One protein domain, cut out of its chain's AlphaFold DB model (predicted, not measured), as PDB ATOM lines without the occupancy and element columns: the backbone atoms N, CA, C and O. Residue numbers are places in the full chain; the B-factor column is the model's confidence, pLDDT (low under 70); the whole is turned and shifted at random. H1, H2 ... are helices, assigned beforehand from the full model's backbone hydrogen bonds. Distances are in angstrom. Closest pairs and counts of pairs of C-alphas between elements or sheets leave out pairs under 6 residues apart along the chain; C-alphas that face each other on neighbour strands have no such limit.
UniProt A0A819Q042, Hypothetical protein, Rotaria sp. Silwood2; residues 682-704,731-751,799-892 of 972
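This is residues 682 to 704, 731 to 751 and 799 to 892 of the 972 residues of the protein "Hypothetical protein" of Rotaria sp. Silwood2 (UniProt A0A819Q042). A hairpin of two helices, H6 and H7, makes the middle; H9 crosses H7 on one side with H1 packed on H9 beyond it, and H5 lies by the hairpin on the side away from H9. H2 and H3 pair up at one end of the length and H4 lies by itself at the other, while residues 739 to 751 run from the H3 end to the H4 end without a named element. The 138 printed residues hold nine named helices, H1 to H9 in chain order, and no named strand; the class is all helix. The whole is compact and rounded, with a radius of gyration of the C-alphas of 15.5 A and spans of 40 by 32 by 31 A.

H1, residues 685 to 695, begins with C-alpha 685 at (139.290, 48.749, 17.894) and is 15.1 A long from first to last C-alpha. H2 is residues 699 to 702 and H3 residues 731 to 738. H4, residues 799 to 809, is 15.6 A long. H5 is residues 825 to 832, and H6, residues 837 to 847, is 15.3 A long. H7, residues 853 to 869, is the longest helix at 24.4 A, from C-alpha 853 at (132.722, 55.283, 42.610). H8 is residues 872 to 875. H9, residues 881 to 890, is 14.1 A long and ends with C-alpha 890 at (138.500, 62.877, 27.867).

H1 touches H9 at a steep tilt of 63 degrees, opposite ways; their closest C-alphas, of Leu 691 and Gly 882, are 4.9 A apart. H2 touches H3, the closest C-alphas being those of Ile 702 and Gly 735, 6.4 A. H4 touches no helix. H5 is close to but not clearly touching H7, closest at the C-alphas of Leu 832 and Thr 862, 6.9 A. H6 and H7 form a helical hairpin at a shallow tilt of 4 degrees, opposite ways; H7 touches H6 with residues 855 to 862 alone, closest at the C-alphas of Ala 844 and Tyr 855, 6.2 A. H6 also touches H8, closest at the C-alphas of Glu 838 and Leu 875, 6.6 A. H7 and H9 are about perpendicular at 89 degrees and close but not clearly touching, with the C-alphas of Tyr 863 and Met 884 closest at 6.3 A. Every O i to N i+4 pair is within hydrogen-bond range in H1, H3, H4, H6, H7 and H9, and 3 of 4 are in H5; H2 and H8 are too short for such a pair.

The C-alphas farthest apart, of Ser 700 and Asn 751, are 45.0 A apart. Residues 705 to 730 and 752 to 798 are not printed; the gaps are 13.2 A from C-alpha 704 to 731 and 8.5 A from C-alpha 751 to 799. Of the links printed whole, H4 to H5 is long, with 15 residues, and the others are tight. The mean pLDDT of the printed part is 91.3, and no printed residue is under 70.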
ATOM      1  N   PHE A 682     136.018  53.787  24.414       91.50
ATOM      2  CA  PHE A 682     137.234  53.090  24.848       91.50
ATOM      3  C   PHE A 682     137.377  51.685  24.237       91.50
ATOM      4  O   PHE A 682     138.486  51.263  23.922       91.50
ATOM      5  N   ILE A 683     136.267  50.962  24.053       88.50
ATOM      6  CA  ILE A 683     136.244  49.580  23.542       88.50
ATOM      7  C   ILE A 683     136.496  49.496  22.022       88.50
ATOM      8  O   ILE A 683     136.837  48.419  21.525       88.50
ATOM      9  N   ARG A 684     136.341  50.593  21.261       89.69
ATOM     10  CA  ARG A 684     136.503  50.569  19.796       89.69
ATOM     11  C   ARG A 684     137.906  50.107  19.403       89.69
ATOM     12  O   ARG A 684     138.894  50.475  20.036       89.69
ATOM     13  N   LYS A 685     138.007  49.327  18.321       90.88
ATOM     14  CA  LYS A 685     139.290  48.749  17.894       90.88
ATOM     15  C   LYS A 685     140.319  49.819  17.509       90.88
ATOM     16  O   LYS A 685     141.469  49.698  17.901       90.88
ATOM     17  N   ASP A 686     139.907  50.861  16.791       90.50
ATOM     18  CA  ASP A 686     140.776  51.985  16.418       90.50
ATOM     19  C   ASP A 686     141.348  52.711  17.648       90.50
ATOM     20  O   ASP A 686     142.556  52.929  17.736       90.50
ATOM     21  N   VAL A 687     140.505  52.990  18.644       92.50
ATOM     22  CA  VAL A 687     140.917  53.544  19.944       92.50
ATOM     23  C   VAL A 687     141.871  52.597  20.685       92.50
ATOM     24  O   VAL A 687     142.892  53.046  21.200       92.50
ATOM     25  N   GLN A 688     141.588  51.292  20.720       92.69
ATOM     26  CA  GLN A 688     142.461  50.303  21.362       92.69
ATOM     27  C   GLN A 688     143.823  50.174  20.663       92.69
ATOM     28  O   GLN A 688     144.842  50.164  21.351       92.69
ATOM     29  N   ASP A 689     143.865  50.120  19.330       92.19
ATOM     30  CA  ASP A 689     145.108  50.019  18.557       92.19
ATOM     31  C   ASP A 689     145.993  51.271  18.786       92.19
ATOM     32  O   ASP A 689     147.193  51.139  19.046       92.19
ATOM     33  N   LEU A 690     145.404  52.479  18.820       93.25
ATOM     34  CA  LEU A 690     146.107  53.719  19.194       93.25
ATOM     35  C   LEU A 690     146.636  53.686  20.636       93.25
ATOM     36  O   LEU A 690     147.802  53.999  20.877       93.25
ATOM     37  N   LEU A 691     145.811  53.278  21.605       94.06
ATOM     38  CA  LEU A 691     146.201  53.205  23.019       94.06
ATOM     39  C   LEU A 691     147.290  52.153  23.292       94.06
ATOM     40  O   LEU A 691     148.131  52.358  24.171       94.06
ATOM     41  N   ILE A 692     147.309  51.052  22.537       91.94
ATOM     42  CA  ILE A 692     148.369  50.035  22.592       91.94
ATOM     43  C   ILE A 692     149.691  50.618  22.080       91.94
ATOM     44  O   ILE A 692     150.708  50.470  22.759       91.94
ATOM     45  N   ASN A 693     149.678  51.338  20.951       91.56
ATOM     46  CA  ASN A 693     150.866  52.021  20.427       91.56
ATOM     47  C   ASN A 693     151.409  53.041  21.445       91.56
ATOM     48  O   ASN A 693     152.567  52.954  21.851       91.56
ATOM     49  N   ILE A 694     150.539  53.927  21.946       92.69
ATOM     50  CA  ILE A 694     150.847  54.956  22.957       92.69
ATOM     51  C   ILE A 694     151.400  54.356  24.266       92.69
ATOM     52  O   ILE A 694     152.207  54.985  24.952       92.69
ATOM     53  N   THR A 695     151.010  53.135  24.639       92.56
ATOM     54  CA  THR A 695     151.505  52.471  25.861       92.56
ATOM     55  C   THR A 695     152.968  52.019  25.749       92.56
ATOM     56  O   THR A 695     153.690  52.020  26.755       92.56
ATOM     57  N   GLY A 696     153.428  51.683  24.539       89.69
ATOM     58  CA  GLY A 696     154.730  51.059  24.299       89.69
ATOM     59  C   GLY A 696     154.798  49.595  24.765       89.69
ATOM     60  O   GLY A 696     153.895  49.088  25.435       89.69
ATOM     61  N   PHE A 697     155.877  48.895  24.396       91.25
ATOM     62  CA  PHE A 697     156.038  47.463  24.673       91.25
ATOM     63  C   PHE A 697     157.476  47.085  25.072       91.25
ATOM     64  O   PHE A 697     158.252  46.576  24.263       91.25
ATOM     65  N   ASP A 698     157.832  47.312  26.336       91.69
ATOM     66  CA  ASP A 698     159.097  46.857  26.928       91.69
ATOM     67  C   ASP A 698     158.910  45.565  27.742       91.69
ATOM     68  O   ASP A 698     158.296  45.554  28.811       91.69
ATOM     69  N   LEU A 699     159.488  44.460  27.256       89.94
ATOM     70  CA  LEU A 699     159.455  43.161  27.934       89.94
ATOM     71  C   LEU A 699     160.134  43.175  29.312       89.94
ATOM     72  O   LEU A 699     159.686  42.451  30.201       89.94
ATOM     73  N   SER A 700     161.187  43.975  29.510       89.69
ATOM     74  CA  SER A 700     161.920  44.026  30.780       89.69
ATOM     75  C   SER A 700     161.058  44.642  31.885       89.69
ATOM     76  O   SER A 700     160.920  44.068  32.967       89.69
ATOM     77  N   ARG A 701     160.361  45.737  31.562       89.06
ATOM     78  CA  ARG A 701     159.395  46.407  32.436       89.06
ATOM     79  C   ARG A 701     158.123  45.588  32.644       89.06
ATOM     80  O   ARG A 701     157.650  45.479  33.776       89.06
ATOM     81  N   ILE A 702     157.609  44.937  31.597       90.94
ATOM     82  CA  ILE A 702     156.438  44.047  31.685       90.94
ATOM     83  C   ILE A 702     156.722  42.823  32.573       90.94
ATOM     84  O   ILE A 702     155.816  42.377  33.282       90.94
ATOM     85  N   PHE A 703     157.944  42.282  32.591       89.19
ATOM     86  CA  PHE A 703     158.307  41.079  33.359       89.19
ATOM     87  C   PHE A 703     159.264  41.333  34.539       89.19
ATOM     88  O   PHE A 703     159.960  40.414  34.972       89.19
ATOM     89  N   HIS A 704     159.252  42.542  35.112       86.19
ATOM     90  CA  HIS A 704     160.050  42.875  36.295       86.19
ATOM     91  C   HIS A 704     159.796  41.926  37.487       86.19
ATOM     92  O   HIS A 704     158.693  41.405  37.694       86.19
ATOM     93  N   THR A 731     156.595  34.756  24.629       91.06
ATOM     94  CA  THR A 731     156.833  35.771  25.672       91.06
ATOM     95  C   THR A 731     156.250  37.129  25.276       91.06
ATOM     96  O   THR A 731     155.669  37.803  26.124       91.06
ATOM     97  N   ILE A 732     156.291  37.488  23.989       92.06
ATOM     98  CA  ILE A 732     155.601  38.661  23.433       92.06
ATOM     99  C   ILE A 732     154.077  38.495  23.558       92.06
ATOM    100  O   ILE A 732     153.405  39.414  24.023       92.06
ATOM    101  N   GLU A 733     153.524  37.321  23.239       90.94
ATOM    102  CA  GLU A 733     152.096  37.017  23.435       90.94
ATOM    103  C   GLU A 733     151.669  37.133  24.906       90.94
ATOM    104  O   GLU A 733     150.700  37.829  25.222       90.94
ATOM    105  N   ARG A 734     152.425  36.519  25.829       91.00
ATOM    106  CA  ARG A 734     152.202  36.652  27.283       91.00
ATOM    107  C   ARG A 734     152.310  38.107  27.745       91.00
ATOM    108  O   ARG A 734     151.538  38.524  28.606       91.00
ATOM    109  N   GLY A 735     153.242  38.876  27.180       89.12
ATOM    110  CA  GLY A 735     153.412  40.298  27.470       89.12
ATOM    111  C   GLY A 735     152.193  41.112  27.041       89.12
ATOM    112  O   GLY A 735     151.631  41.841  27.854       89.12
ATOM    113  N   ARG A 736     151.711  40.912  25.805       88.94
ATOM    114  CA  ARG A 736     150.483  41.540  25.282       88.94
ATOM    115  C   ARG A 736     149.259  41.181  26.130       88.94
ATOM    116  O   ARG A 736     148.468  42.059  26.456       88.94
ATOM    117  N   ALA A 737     149.139  39.923  26.558       89.31
ATOM    118  CA  ALA A 737     148.071  39.489  27.458       89.31
ATOM    119  C   ALA A 737     148.158  40.145  28.852       89.31
ATOM    120  O   ALA A 737     147.130  40.533  29.406       89.31
ATOM    121  N   LYS A 738     149.367  40.323  29.414       87.50
ATOM    122  CA  LYS A 738     149.575  41.043  30.687       87.50
ATOM    123  C   LYS A 738     149.276  42.545  30.560       87.50
ATOM    124  O   LYS A 738     148.799  43.149  31.519       87.50
ATOM    125  N   LEU A 739     149.510  43.128  29.384       89.06
ATOM    126  CA  LEU A 739     149.258  44.539  29.080       89.06
ATOM    127  C   LEU A 739     147.767  44.867  28.844       89.06
ATOM    128  O   LEU A 739     147.437  46.036  28.667       89.06
ATOM    129  N   GLN A 740     146.853  43.883  28.877       89.75
ATOM    130  CA  GLN A 740     145.410  44.111  28.698       89.75
ATOM    131  C   GLN A 740     144.887  45.164  29.690       89.75
ATOM    132  O   GLN A 740     144.782  44.911  30.898       89.75
ATOM    133  N   MET A 741     144.521  46.329  29.157       89.75
ATOM    134  CA  MET A 741     144.025  47.472  29.920       89.75
ATOM    135  C   MET A 741     142.719  47.137  30.665       89.75
ATOM    136  O   MET A 741     141.918  46.335  30.171       89.75
ATOM    137  N   PRO A 742     142.476  47.703  31.861       90.31
ATOM    138  CA  PRO A 742     141.149  47.661  32.464       90.31
ATOM    139  C   PRO A 742     140.180  48.537  31.641       90.31
ATOM    140  O   PRO A 742     140.599  49.569  31.118       90.31
ATOM    141  N   PRO A 743     138.898  48.158  31.492       89.25
ATOM    142  CA  PRO A 743     137.934  48.992  30.782       89.25
ATOM    143  C   PRO A 743     137.613  50.254  31.589       89.25
ATOM    144  O   PRO A 743     137.376  50.172  32.794       89.25
ATOM    145  N   VAL A 744     137.564  51.404  30.918       89.06
ATOM    146  CA  VAL A 744     136.976  52.633  31.473       89.06
ATOM    147  C   VAL A 744     135.453  52.516  31.387       89.06
ATOM    148  O   VAL A 744     134.933  52.085  30.360       89.06
ATOM    149  N   LEU A 745     134.742  52.880  32.454       88.31
ATOM    150  CA  LEU A 745     133.278  52.919  32.515       88.31
ATOM    151  C   LEU A 745     132.813  54.188  33.255       88.31
ATOM    152  O   LEU A 745     133.566  54.708  34.081       88.31
ATOM    153  N   PRO A 746     131.587  54.679  32.995       88.94
ATOM    154  CA  PRO A 746     130.936  55.663  33.857       88.94
ATOM    155  C   PRO A 746     130.579  55.059  35.229       88.94
ATOM    156  O   PRO A 746     130.478  53.839  35.376       88.94
ATOM    157  N   GLU A 747     130.358  55.923  36.223       88.12
ATOM    158  CA  GLU A 747     129.935  55.529  37.573       88.12
ATOM    159  C   GLU A 747     128.570  54.815  37.541       88.12
ATOM    160  O   GLU A 747     127.638  55.236  36.852       88.12
ATOM    161  N   ALA A 748     128.449  53.704  38.268       86.12
ATOM    162  CA  ALA A 748     127.224  52.919  38.318       86.12
ATOM    163  C   ALA A 748     126.110  53.662  39.073       86.12
ATOM    164  O   ALA A 748     126.220  53.928  40.268       86.12
ATOM    165  N   THR A 749     124.996  53.932  38.391       83.25
ATOM    166  CA  THR A 749     123.803  54.527  39.004       83.25
ATOM    167  C   THR A 749     123.144  53.573  40.004       83.25
ATOM    168  O   THR A 749     122.903  52.394  39.723       83.25
ATOM    169  N   GLU A 750     122.837  54.082  41.199       80.44
ATOM    170  CA  GLU A 750     122.197  53.307  42.264       80.44
ATOM    171  C   GLU A 750     120.673  53.229  42.070       80.44
ATOM    172  O   GLU A 750     119.894  53.985  42.646       80.44
ATOM    173  N   ASN A 751     120.243  52.256  41.266       79.00
ATOM    174  CA  ASN A 751     118.831  51.922  41.113       79.00
ATOM    175  C   ASN A 751     118.384  50.978  42.247       79.00
ATOM    176  O   ASN A 751     118.627  49.766  42.188       79.00
ATOM    177  N   LEU A 799     124.279  48.990  45.823       87.81
ATOM    178  CA  LEU A 799     125.522  48.596  45.145       87.81
ATOM    179  C   LEU A 799     126.543  48.011  46.135       87.81
ATOM    180  O   LEU A 799     127.201  47.014  45.828       87.81
ATOM    181  N   ASP A 800     126.594  48.543  47.357       88.38
ATOM    182  CA  ASP A 800     127.457  48.063  48.437       88.38
ATOM    183  C   ASP A 800     126.973  46.768  49.099       88.38
ATOM    184  O   ASP A 800     127.782  45.870  49.347       88.38
ATOM    185  N   GLU A 801     125.667  46.615  49.335       91.31
ATOM    186  CA  GLU A 801     125.087  45.338  49.769       91.31
ATOM    187  C   GLU A 801     125.349  44.253  48.706       91.31
ATOM    188  O   GLU A 801     125.880  43.185  49.025       91.31
ATOM    189  N   LYS A 802     125.096  44.555  47.421       89.94
ATOM    190  CA  LYS A 802     125.401  43.689  46.268       89.94
ATOM    191  C   LYS A 802     126.888  43.331  46.208       89.94
ATOM    192  O   LYS A 802     127.225  42.181  45.934       89.94
ATOM    193  N   ARG A 803     127.801  44.279  46.438       87.94
ATOM    194  CA  ARG A 803     129.264  44.067  46.457       87.94
ATOM    195  C   ARG A 803     129.681  43.111  47.580       87.94
ATOM    196  O   ARG A 803     130.396  42.142  47.321       87.94
ATOM    197  N   ARG A 804     129.203  43.350  48.807       91.06
ATOM    198  CA  ARG A 804     129.524  42.539  49.994       91.06
ATOM    199  C   ARG A 804     128.970  41.120  49.875       91.06
ATOM    200  O   ARG A 804     129.728  40.167  50.036       91.06
ATOM    201  N   MET A 805     127.699  40.969  49.497       92.38
ATOM    202  CA  MET A 805     127.070  39.660  49.278       92.38
ATOM    203  C   MET A 805     127.801  38.855  48.192       92.38
ATOM    204  O   MET A 805     128.138  37.691  48.415       92.38
ATOM    205  N   ARG A 806     128.152  39.482  47.057       90.62
ATOM    206  CA  ARG A 806     128.943  38.824  46.001       90.62
ATOM    207  C   ARG A 806     130.298  38.323  46.514       90.62
ATOM    208  O   ARG A 806     130.642  37.186  46.215       90.62
ATOM    209  N   GLN A 807     131.029  39.097  47.321       90.44
ATOM    210  CA  GLN A 807     132.321  38.660  47.875       90.44
ATOM    211  C   GLN A 807     132.189  37.587  48.975       90.44
ATOM    212  O   GLN A 807     133.097  36.774  49.124       90.44
ATOM    213  N   ILE A 808     131.076  37.540  49.720       92.75
ATOM    214  CA  ILE A 808     130.817  36.494  50.730       92.75
ATOM    215  C   ILE A 808     130.556  35.135  50.063       92.75
ATOM    216  O   ILE A 808     131.169  34.138  50.443       92.75
ATOM    217  N   TYR A 809     129.669  35.082  49.064       91.62
ATOM    218  CA  TYR A 809     129.278  33.820  48.416       91.62
ATOM    219  C   TYR A 809     130.197  33.406  47.254       91.62
ATOM    220  O   TYR A 809     130.320  32.216  46.964       91.62
ATOM    221  N   PHE A 810     130.867  34.362  46.600       90.88
ATOM    222  CA  PHE A 810     131.760  34.136  45.459       90.88
ATOM    223  C   PHE A 810     133.103  34.879  45.648       90.88
ATOM    224  O   PHE A 810     133.410  35.801  44.885       90.88
ATOM    225  N   PRO A 811     133.915  34.507  46.659       90.25
ATOM    226  CA  PRO A 811     135.107  35.257  47.052       90.25
ATOM    227  C   PRO A 811     136.178  35.324  45.956       90.25
ATOM    228  O   PRO A 811     136.733  34.312  45.521       90.25
ATOM    229  N   ILE A 812     136.522  36.547  45.555       86.94
ATOM    230  CA  ILE A 812     137.641  36.853  44.660       86.94
ATOM    231  C   ILE A 812     138.920  36.998  45.496       86.94
ATOM    232  O   ILE A 812     138.965  37.782  46.445       86.94
ATOM    233  N   VAL A 813     139.976  36.263  45.129       87.44
ATOM    234  CA  VAL A 813     141.284  36.316  45.808       87.44
ATOM    235  C   VAL A 813     141.874  37.726  45.725       87.44
ATOM    236  O   VAL A 813     141.980  38.295  44.642       87.44
ATOM    237  N   GLY A 814     142.279  38.273  46.873       84.62
ATOM    238  CA  GLY A 814     142.847  39.619  46.997       84.62
ATOM    239  C   GLY A 814     141.821  40.735  47.234       84.62
ATOM    240  O   GLY A 814     142.229  41.825  47.622       84.62
ATOM    241  N   ARG A 815     140.516  40.480  47.066       90.75
ATOM    242  CA  ARG A 815     139.449  41.439  47.393       90.75
ATOM    243  C   ARG A 815     139.008  41.275  48.853       90.75
ATOM    244  O   ARG A 815     138.697  40.172  49.298       90.75
ATOM    245  N   GLU A 816     138.956  42.373  49.594       90.25
ATOM    246  CA  GLU A 816     138.504  42.422  50.988       90.25
ATOM    247  C   GLU A 816     137.035  42.858  51.090       90.25
ATOM    248  O   GLU A 816     136.527  43.589  50.239       90.25
ATOM    249  N   LEU A 817     136.334  42.386  52.128       90.06
ATOM    250  CA  LEU A 817     134.902  42.652  52.339       90.06
ATOM    251  C   LEU A 817     134.615  44.107  52.760       90.06
ATOM    252  O   LEU A 817     133.551  44.650  52.463       90.06
ATOM    253  N   ILE A 818     135.569  44.714  53.461       89.50
ATOM    254  CA  ILE A 818     135.585  46.118  53.883       89.50
ATOM    255  C   ILE A 818     136.650  46.821  53.034       89.50
ATOM    256  O   ILE A 818     137.637  46.192  52.655       89.50
ATOM    257  N   MET A 819     136.467  48.108  52.718       89.31
ATOM    258  CA  MET A 819     137.479  48.880  51.991       89.31
ATOM    259  C   MET A 819     138.809  48.918  52.777       89.31
ATOM    260  O   MET A 819     138.810  49.350  53.932       89.31
ATOM    261  N   PRO A 820     139.945  48.520  52.172       93.25
ATOM    262  CA  PRO A 820     141.259  48.652  52.791       93.25
ATOM    263  C   PRO A 820     141.609  50.115  53.081       93.25
ATOM    264  O   PRO A 820     141.449  50.984  52.221       93.25
ATOM    265  N   LYS A 821     142.187  50.380  54.260       91.94
ATOM    266  CA  LYS A 821     142.541  51.740  54.719       91.94
ATOM    267  C   LYS A 821     143.512  52.494  53.801       91.94
ATOM    268  O   LYS A 821     143.637  53.708  53.908       91.94
ATOM    269  N   THR A 822     144.187  51.802  52.882       90.44
ATOM    270  CA  THR A 822     145.043  52.398  51.840       90.44
ATOM    271  C   THR A 822     144.287  53.313  50.872       90.44
ATOM    272  O   THR A 822     144.919  54.139  50.225       90.44
ATOM    273  N   PHE A 823     142.960  53.180  50.771       94.75
ATOM    274  CA  PHE A 823     142.100  54.008  49.912       94.75
ATOM    275  C   PHE A 823     141.372  55.139  50.670       94.75
ATOM    276  O   PHE A 823     140.601  55.896  50.074       94.75
ATOM    277  N   GLU A 824     141.625  55.285  51.976       92.50
ATOM    278  CA  GLU A 824     141.293  56.497  52.735       92.50
ATOM    279  C   GLU A 824     142.256  57.620  52.316       92.50
ATOM    280  O   GLU A 824     143.468  57.399  52.265       92.50
ATOM    281  N   ASP A 825     141.760  58.834  52.059       90.00
ATOM    282  CA  ASP A 825     142.554  59.914  51.446       90.00
ATOM    283  C   ASP A 825     143.875  60.222  52.172       90.00
ATOM    284  O   ASP A 825     144.917  60.332  51.526       90.00
ATOM    285  N   LYS A 826     143.861  60.207  53.513       90.75
ATOM    286  CA  LYS A 826     145.029  60.432  54.395       90.75
ATOM    287  C   LYS A 826     146.156  59.396  54.263       90.75
ATOM    288  O   LYS A 826     147.258  59.619  54.772       90.75
ATOM    289  N   ASN A 827     145.862  58.231  53.688       93.38
ATOM    290  CA  ASN A 827     146.824  57.153  53.445       93.38
ATOM    291  C   ASN A 827     147.138  57.040  51.950       93.38
ATOM    292  O   ASN A 827     148.282  56.783  51.592       93.38
ATOM    293  N   LEU A 828     146.141  57.299  51.101       93.44
ATOM    294  CA  LEU A 828     146.256  57.391  49.650       93.44
ATOM    295  C   LEU A 828     147.291  58.448  49.232       93.44
ATOM    296  O   LEU A 828     148.185  58.149  48.446       93.44
ATOM    297  N   GLU A 829     147.238  59.649  49.815       92.06
ATOM    298  CA  GLU A 829     148.207  60.730  49.561       92.06
ATOM    299  C   GLU A 829     149.651  60.298  49.866       92.06
ATOM    300  O   GLU A 829     150.525  60.445  49.017       92.06
ATOM    301  N   LYS A 830     149.880  59.612  50.992       92.38
ATOM    302  CA  LYS A 830     151.201  59.085  51.397       92.38
ATOM    303  C   LYS A 830     151.739  57.953  50.515       92.38
ATOM    304  O   LYS A 830     152.893  57.560  50.677       92.38
ATOM    305  N   ILE A 831     150.901  57.368  49.656       91.81
ATOM    306  CA  ILE A 831     151.292  56.372  48.645       91.81
ATOM    307  C   ILE A 831     151.597  57.086  47.320       91.81
ATOM    308  O   ILE A 831     152.569  56.744  46.648       91.81
ATOM    309  N   LEU A 832     150.825  58.124  46.978       93.38
ATOM    310  CA  LEU A 832     151.083  58.980  45.818       93.38
ATOM    311  C   LEU A 832     152.423  59.729  45.948       93.38
ATOM    312  O   LEU A 832     153.220  59.691  45.012       93.38
ATOM    313  N   GLU A 833     152.721  60.282  47.129       92.56
ATOM    314  CA  GLU A 833     154.003  60.929  47.477       92.56
ATOM    315  C   GLU A 833     155.233  60.015  47.314       92.56
ATOM    316  O   GLU A 833     156.350  60.506  47.167       92.56
ATOM    317  N   ARG A 834     155.051  58.686  47.337       90.88
ATOM    318  CA  ARG A 834     156.131  57.698  47.142       90.88
ATOM    319  C   ARG A 834     156.364  57.326  45.680       90.88
ATOM    320  O   ARG A 834     157.373  56.700  45.378       90.88
ATOM    321  N   GLY A 835     155.430  57.658  44.788       90.00
ATOM    322  CA  GLY A 835     155.455  57.212  43.394       90.00
ATOM    323  C   GLY A 835     154.983  55.769  43.163       90.00
ATOM    324  O   GLY A 835     155.142  55.258  42.055       90.00
ATOM    325  N   ASP A 836     154.369  55.111  44.156       90.75
ATOM    326  CA  ASP A 836     153.926  53.698  44.119       90.75
ATOM    327  C   ASP A 836     152.666  53.465  43.230       90.75
ATOM    328  O   ASP A 836     151.771  52.673  43.550       90.75
ATOM    329  N   TYR A 837     152.560  54.167  42.095       93.88
ATOM    330  CA  TYR A 837     151.347  54.244  41.271       93.88
ATOM    331  C   TYR A 837     150.918  52.891  40.679       93.88
ATOM    332  O   TYR A 837     149.731  52.572  40.699       93.88
ATOM    333  N   GLU A 838     151.852  52.063  40.185       91.94
ATOM    334  CA  GLU A 838     151.511  50.739  39.632       91.94
ATOM    335  C   GLU A 838     150.889  49.836  40.709       91.94
ATOM    336  O   GLU A 838     149.870  49.193  40.463       91.94
ATOM    337  N   PHE A 839     151.460  49.830  41.922       90.94
ATOM    338  CA  PHE A 839     150.934  49.064  43.051       90.94
ATOM    339  C   PHE A 839     149.528  49.532  43.440       90.94
ATOM    340  O   PHE A 839     148.633  48.703  43.608       90.94
ATOM    341  N   LEU A 840     149.319  50.847  43.543       93.62
ATOM    342  CA  LEU A 840     148.029  51.438  43.889       93.62
ATOM    343  C   LEU A 840     146.935  51.086  42.865       93.62
ATOM    344  O   LEU A 840     145.831  50.700  43.257       93.62
ATOM    345  N   LEU A 841     147.247  51.164  41.568       94.38
ATOM    346  CA  LEU A 841     146.305  50.883  40.479       94.38
ATOM    347  C   LEU A 841     146.030  49.376  40.315       94.38
ATOM    348  O   LEU A 841     144.867  48.981  40.204       94.38
ATOM    349  N   ASP A 842     147.050  48.507  40.403       92.12
ATOM    350  CA  ASP A 842     146.849  47.047  40.466       92.12
ATOM    351  C   ASP A 842     145.967  46.672  41.670       92.12
ATOM    352  O   ASP A 842     145.028  45.879  41.540       92.12
ATOM    353  N   ARG A 843     146.219  47.273  42.842       92.50
ATOM    354  CA  ARG A 843     145.438  47.036  44.063       92.50
ATOM    355  C   ARG A 843     143.991  47.505  43.900       92.50
ATOM    356  O   ARG A 843     143.084  46.745  44.249       92.50
ATOM    357  N   ALA A 844     143.757  48.680  43.313       93.38
ATOM    358  CA  ALA A 844     142.417  49.190  43.009       93.38
ATOM    359  C   ALA A 844     141.639  48.245  42.073       93.38
ATOM    360  O   ALA A 844     140.503  47.885  42.389       93.38
ATOM    361  N   CYS A 845     142.265  47.748  40.996       92.06
ATOM    362  CA  CYS A 845     141.657  46.759  40.093       92.06
ATOM    363  C   CYS A 845     141.293  45.423  40.774       92.06
ATOM    364  O   CYS A 845     140.416  44.718  40.278       92.06
ATOM    365  N   THR A 846     141.958  45.034  41.872       90.88
ATOM    366  CA  THR A 846     141.559  43.837  42.644       90.88
ATOM    367  C   THR A 846     140.394  44.116  43.594       90.88
ATOM    368  O   THR A 846     139.460  43.312  43.693       90.88
ATOM    369  N   GLN A 847     140.420  45.262  44.278       92.31
ATOM    370  CA  GLN A 847     139.462  45.580  45.333       92.31
ATOM    371  C   GLN A 847     138.089  45.993  44.791       92.31
ATOM    372  O   GLN A 847     137.063  45.547  45.308       92.31
ATOM    373  N   PHE A 848     138.067  46.826  43.756       91.25
ATOM    374  CA  PHE A 848     136.864  47.501  43.272       91.25
ATOM    375  C   PHE A 848     136.411  46.963  41.905       91.25
ATOM    376  O   PHE A 848     137.033  46.059  41.342       91.25
ATOM    377  N   GLU A 849     135.296  47.474  41.383       88.38
ATOM    378  CA  GLU A 849     134.799  47.171  40.029       88.38
ATOM    379  C   GLU A 849     134.973  48.415  39.135       88.38
ATOM    380  O   GLU A 849     135.037  49.513  39.676       88.38
ATOM    381  N   PRO A 850     135.114  48.307  37.798       89.69
ATOM    382  CA  PRO A 850     135.540  49.462  36.996       89.69
ATOM    383  C   PRO A 850     134.520  50.609  36.925       89.69
ATOM    384  O   PRO A 850     134.906  51.740  36.653       89.69
ATOM    385  N   ASP A 851     133.243  50.315  37.176       89.12
ATOM    386  CA  ASP A 851     132.136  51.271  37.299       89.12
ATOM    387  C   ASP A 851     131.825  51.679  38.757       89.12
ATOM    388  O   ASP A 851     130.791  52.280  39.040       89.12
ATOM    389  N   ASP A 852     132.709  51.359  39.703       90.00
ATOM    390  CA  ASP A 852     132.581  51.746  41.108       90.00
ATOM    391  C   ASP A 852     133.108  53.162  41.380       90.00
ATOM    392  O   ASP A 852     134.206  53.533  40.956       90.00
ATOM    393  N   ARG A 853     132.369  53.921  42.194       91.31
ATOM    394  CA  ARG A 853     132.722  55.283  42.610       91.31
ATOM    395  C   ARG A 853     134.114  55.369  43.238       91.31
ATOM    396  O   ARG A 853     134.868  56.288  42.925       91.31
ATOM    397  N   ASP A 854     134.483  54.417  44.097       92.25
ATOM    398  CA  ASP A 854     135.804  54.412  44.740       92.25
ATOM    399  C   ASP A 854     136.940  54.049  43.771       92.25
ATOM    400  O   ASP A 854     138.030  54.618  43.871       92.25
ATOM    401  N   TYR A 855     136.690  53.186  42.781       94.38
ATOM    402  CA  TYR A 855     137.650  52.925  41.705       94.38
ATOM    403  C   TYR A 855     137.923  54.188  40.880       94.38
ATOM    404  O   TYR A 855     139.078  54.560  40.661       94.38
ATOM    405  N   ILE A 856     136.859  54.880  40.467       94.06
ATOM    406  CA  ILE A 856     136.935  56.117  39.682       94.06
ATOM    407  C   ILE A 856     137.632  57.219  40.503       94.06
ATOM    408  O   ILE A 856     138.576  57.842  40.019       94.06
ATOM    409  N   ARG A 857     137.271  57.386  41.785       94.81
ATOM    410  CA  ARG A 857     137.913  58.327  42.723       94.81
ATOM    411  C   ARG A 857     139.421  58.090  42.849       94.81
ATOM    412  O   ARG A 857     140.204  59.030  42.704       94.81
ATOM    413  N   VAL A 858     139.840  56.849  43.107       95.25
ATOM    414  CA  VAL A 858     141.257  56.499  43.312       95.25
ATOM    415  C   VAL A 858     142.061  56.627  42.015       95.25
ATOM    416  O   VAL A 858     143.157  57.191  42.034       95.25
ATOM    417  N   THR A 859     141.531  56.152  40.885       95.44
ATOM    418  CA  THR A 859     142.224  56.245  39.586       95.44
ATOM    419  C   THR A 859     142.376  57.699  39.135       95.44
ATOM    420  O   THR A 859     143.491  58.109  38.816       95.44
ATOM    421  N   HIS A 860     141.319  58.517  39.211       95.00
ATOM    422  CA  HIS A 860     141.386  59.943  38.870       95.00
ATOM    423  C   HIS A 860     142.389  60.703  39.750       95.00
ATOM    424  O   HIS A 860     143.261  61.381  39.210       95.00
ATOM    425  N   LYS A 861     142.347  60.533  41.083       95.06
ATOM    426  CA  LYS A 861     143.303  61.187  42.001       95.06
ATOM    427  C   LYS A 861     144.753  60.770  41.719       95.06
ATOM    428  O   LYS A 861     145.666  61.585  41.837       95.06
ATOM    429  N   THR A 862     144.966  59.522  41.292       95.94
ATOM    430  CA  THR A 862     146.287  59.025  40.873       95.94
ATOM    431  C   THR A 862     146.758  59.703  39.584       95.94
ATOM    432  O   THR A 862     147.880  60.202  39.539       95.94
ATOM    433  N   TYR A 863     145.910  59.783  38.553       96.06
ATOM    434  CA  TYR A 863     146.262  60.433  37.285       96.06
ATOM    435  C   TYR A 863     146.505  61.942  37.443       96.06
ATOM    436  O   TYR A 863     147.438  62.471  36.845       96.06
ATOM    437  N   GLU A 864     145.729  62.638  38.280       94.88
ATOM    438  CA  GLU A 864     145.955  64.062  38.568       94.88
ATOM    439  C   GLU A 864     147.267  64.311  39.320       94.88
ATOM    440  O   GLU A 864     147.958  65.285  39.028       94.88
ATOM    441  N   HIS A 865     147.661  63.423  40.235       95.56
ATOM    442  CA  HIS A 865     148.951  63.534  40.913       95.56
ATOM    443  C   HIS A 865     150.135  63.212  39.976       95.56
ATOM    444  O   HIS A 865     151.166  63.879  40.044       95.56
ATOM    445  N   ILE A 866     149.986  62.257  39.049       95.62
ATOM    446  CA  ILE A 866     150.983  61.998  37.991       95.62
ATOM    447  C   ILE A 866     151.129  63.214  37.061       95.62
ATOM    448  O   ILE A 866     152.251  63.573  36.706       95.62
ATOM    449  N   ASP A 867     150.027  63.878  36.705       93.81
ATOM    450  CA  ASP A 867     150.042  65.106  35.899       93.81
ATOM    451  C   ASP A 867     150.702  66.291  36.626       93.81
ATOM    452  O   ASP A 867     151.421  67.077  36.013       93.81
ATOM    453  N   GLN A 868     150.515  66.403  37.945       92.62
ATOM    454  CA  GLN A 868     151.187  67.408  38.776       92.62
ATOM    455  C   GLN A 868     152.702  67.167  38.878       92.62
ATOM    456  O   GLN A 868     153.477  68.119  38.788       92.62
ATOM    457  N   THR A 869     153.139  65.912  39.036       91.50
ATOM    458  CA  THR A 869     154.566  65.555  39.159       91.50
ATOM    459  C   THR A 869     155.267  65.327  37.814       91.50
ATOM    460  O   THR A 869     156.487  65.198  37.783       91.50
ATOM    461  N   ASN A 870     154.527  65.297  36.698       90.88
ATOM    462  CA  ASN A 870     154.979  64.868  35.364       90.88
ATOM    463  C   ASN A 870     155.568  63.436  35.331       90.88
ATOM    464  O   ASN A 870     156.341  63.093  34.436       90.88
ATOM    465  N   SER A 871     155.190  62.569  36.278       91.44
ATOM    466  CA  SER A 871     155.778  61.226  36.458       91.44
ATOM    467  C   SER A 871     155.225  60.162  35.495       91.44
ATOM    468  O   SER A 871     155.081  58.993  35.857       91.44
ATOM    469  N   PHE A 872     154.908  60.550  34.256       92.75
ATOM    470  CA  PHE A 872     154.255  59.689  33.260       92.75
ATOM    471  C   PHE A 872     155.057  58.423  32.931       92.75
ATOM    472  O   PHE A 872     154.464  57.395  32.601       92.75
ATOM    473  N   ASP A 873     156.390  58.474  33.062       89.56
ATOM    474  CA  ASP A 873     157.266  57.320  32.844       89.56
ATOM    475  C   ASP A 873     156.812  56.099  33.638       89.56
ATOM    476  O   ASP A 873     156.744  55.016  33.067       89.56
ATOM    477  N   VAL A 874     156.466  56.275  34.922       90.81
ATOM    478  CA  VAL A 874     156.242  55.180  35.879       90.81
ATOM    479  C   VAL A 874     155.267  54.139  35.323       90.81
ATOM    480  O   VAL A 874     155.520  52.942  35.461       90.81
ATOM    481  N   LEU A 875     154.226  54.583  34.607       93.06
ATOM    482  CA  LEU A 875     153.199  53.723  34.022       93.06
ATOM    483  C   LEU A 875     153.457  53.281  32.566       93.06
ATOM    484  O   LEU A 875     152.683  52.457  32.075       93.06
ATOM    485  N   ARG A 876     154.493  53.755  31.855       91.81
ATOM    486  CA  ARG A 876     154.814  53.288  30.484       91.81
ATOM    487  C   ARG A 876     155.027  51.770  30.458       91.81
ATOM    488  O   ARG A 876     155.585  51.198  31.391       91.81
ATOM    489  N   SER A 877     154.570  51.101  29.395       92.38
ATOM    490  CA  SER A 877     154.521  49.626  29.299       92.38
ATOM    491  C   SER A 877     153.824  48.912  30.479       92.38
ATOM    492  O   SER A 877     154.016  47.713  30.678       92.38
ATOM    493  N   THR A 878     152.971  49.608  31.244       92.81
ATOM    494  CA  THR A 878     152.009  48.990  32.171       92.81
ATOM    495  C   THR A 878     150.602  49.036  31.579       92.81
ATOM    496  O   THR A 878     150.274  49.894  30.758       92.81
ATOM    497  N   ARG A 879     149.725  48.144  32.050       93.00
ATOM    498  CA  ARG A 879     148.319  48.064  31.615       93.00
ATOM    499  C   ARG A 879     147.463  49.291  31.963       93.00
ATOM    500  O   ARG A 879     146.300  49.330  31.581       93.00
ATOM    501  N   HIS A 880     148.006  50.259  32.702       94.69
ATOM    502  CA  HIS A 880     147.292  51.454  33.164       94.69
ATOM    503  C   HIS A 880     147.633  52.715  32.346       94.69
ATOM    504  O   HIS A 880     147.007  53.757  32.537       94.69
ATOM    505  N   PHE A 881     148.602  52.650  31.419       95.38
ATOM    506  CA  PHE A 881     149.014  53.824  30.636       95.38
ATOM    507  C   PHE A 881     147.930  54.295  29.666       95.38
ATOM    508  O   PHE A 881     147.593  55.475  29.646       95.38
ATOM    509  N   GLY A 882     147.341  53.385  28.885       93.81
ATOM    510  CA  GLY A 882     146.299  53.758  27.930       93.81
ATOM    511  C   GLY A 882     145.010  54.256  28.599       93.81
ATOM    512  O   GLY A 882     144.371  55.169  28.086       93.81
ATOM    513  N   THR A 883     144.661  53.760  29.793       93.88
ATOM    514  CA  THR A 883     143.540  54.315  30.576       93.88
ATOM    515  C   THR A 883     143.838  55.712  31.117       93.88
ATOM    516  O   THR A 883     142.945  56.557  31.124       93.88
ATOM    517  N   MET A 884     145.086  55.987  31.504       95.62
ATOM    518  CA  MET A 884     145.545  57.330  31.877       95.62
ATOM    519  C   MET A 884     145.529  58.291  30.671       95.62
ATOM    520  O   MET A 884     145.014  59.402  30.773       95.62
ATOM    521  N   ALA A 885     146.038  57.861  29.511       95.50
ATOM    522  CA  ALA A 885     146.028  58.656  28.282       95.50
ATOM    523  C   ALA A 885     144.594  58.973  27.818       95.50
ATOM    524  O   ALA A 885     144.289  60.121  27.495       95.50
ATOM    525  N   PHE A 886     143.691  57.986  27.868       95.62
ATOM    526  CA  PHE A 886     142.269  58.180  27.575       95.62
ATOM    527  C   PHE A 886     141.599  59.149  28.562       95.62
ATOM    528  O   PHE A 886     140.868  60.036  28.128       95.62
ATOM    529  N   TYR A 887     141.894  59.054  29.866       95.06
ATOM    530  CA  TYR A 887     141.434  60.022  30.872       95.06
ATOM    531  C   TYR A 887     141.883  61.457  30.533       95.06
ATOM    532  O   TYR A 887     141.064  62.379  30.541       95.06
ATOM    533  N   PHE A 888     143.156  61.665  30.178       95.12
ATOM    534  CA  PHE A 888     143.640  63.000  29.814       95.12
ATOM    535  C   PHE A 888     143.009  63.526  28.521       95.12
ATOM    536  O   PHE A 888     142.672  64.707  28.463       95.12
ATOM    537  N   VAL A 889     142.781  62.675  27.516       94.31
ATOM    538  CA  VAL A 889     142.025  63.053  26.309       94.31
ATOM    539  C   VAL A 889     140.588  63.450  26.661       94.31
ATOM    540  O   VAL A 889     140.133  64.518  26.248       94.31
ATOM    541  N   TRP A 890     139.891  62.645  27.467       92.69
ATOM    542  CA  TRP A 890     138.500  62.877  27.867       92.69
ATOM    543  C   TRP A 890     138.317  64.237  28.557       92.69
ATOM    544  O   TRP A 890     137.497  65.049  28.136       92.69
ATOM    545  N   PHE A 891     139.159  64.542  29.549       91.44
ATOM    546  CA  PHE A 891     139.119  65.810  30.291       91.44
ATOM    547  C   PHE A 891     139.897  66.967  29.624       91.44
ATOM    548  O   PHE A 891     140.074  68.027  30.239       91.44
ATOM    549  N   LYS A 892     140.362  66.787  28.376       91.50
ATOM    550  CA  LYS A 892     141.181  67.736  27.594       91.50
ATOM    551  C   LYS A 892     142.430  68.254  28.343       91.50
ATOM    552  O   LYS A 892     142.735  69.442  28.306       91.50
TER     553      LYS A 892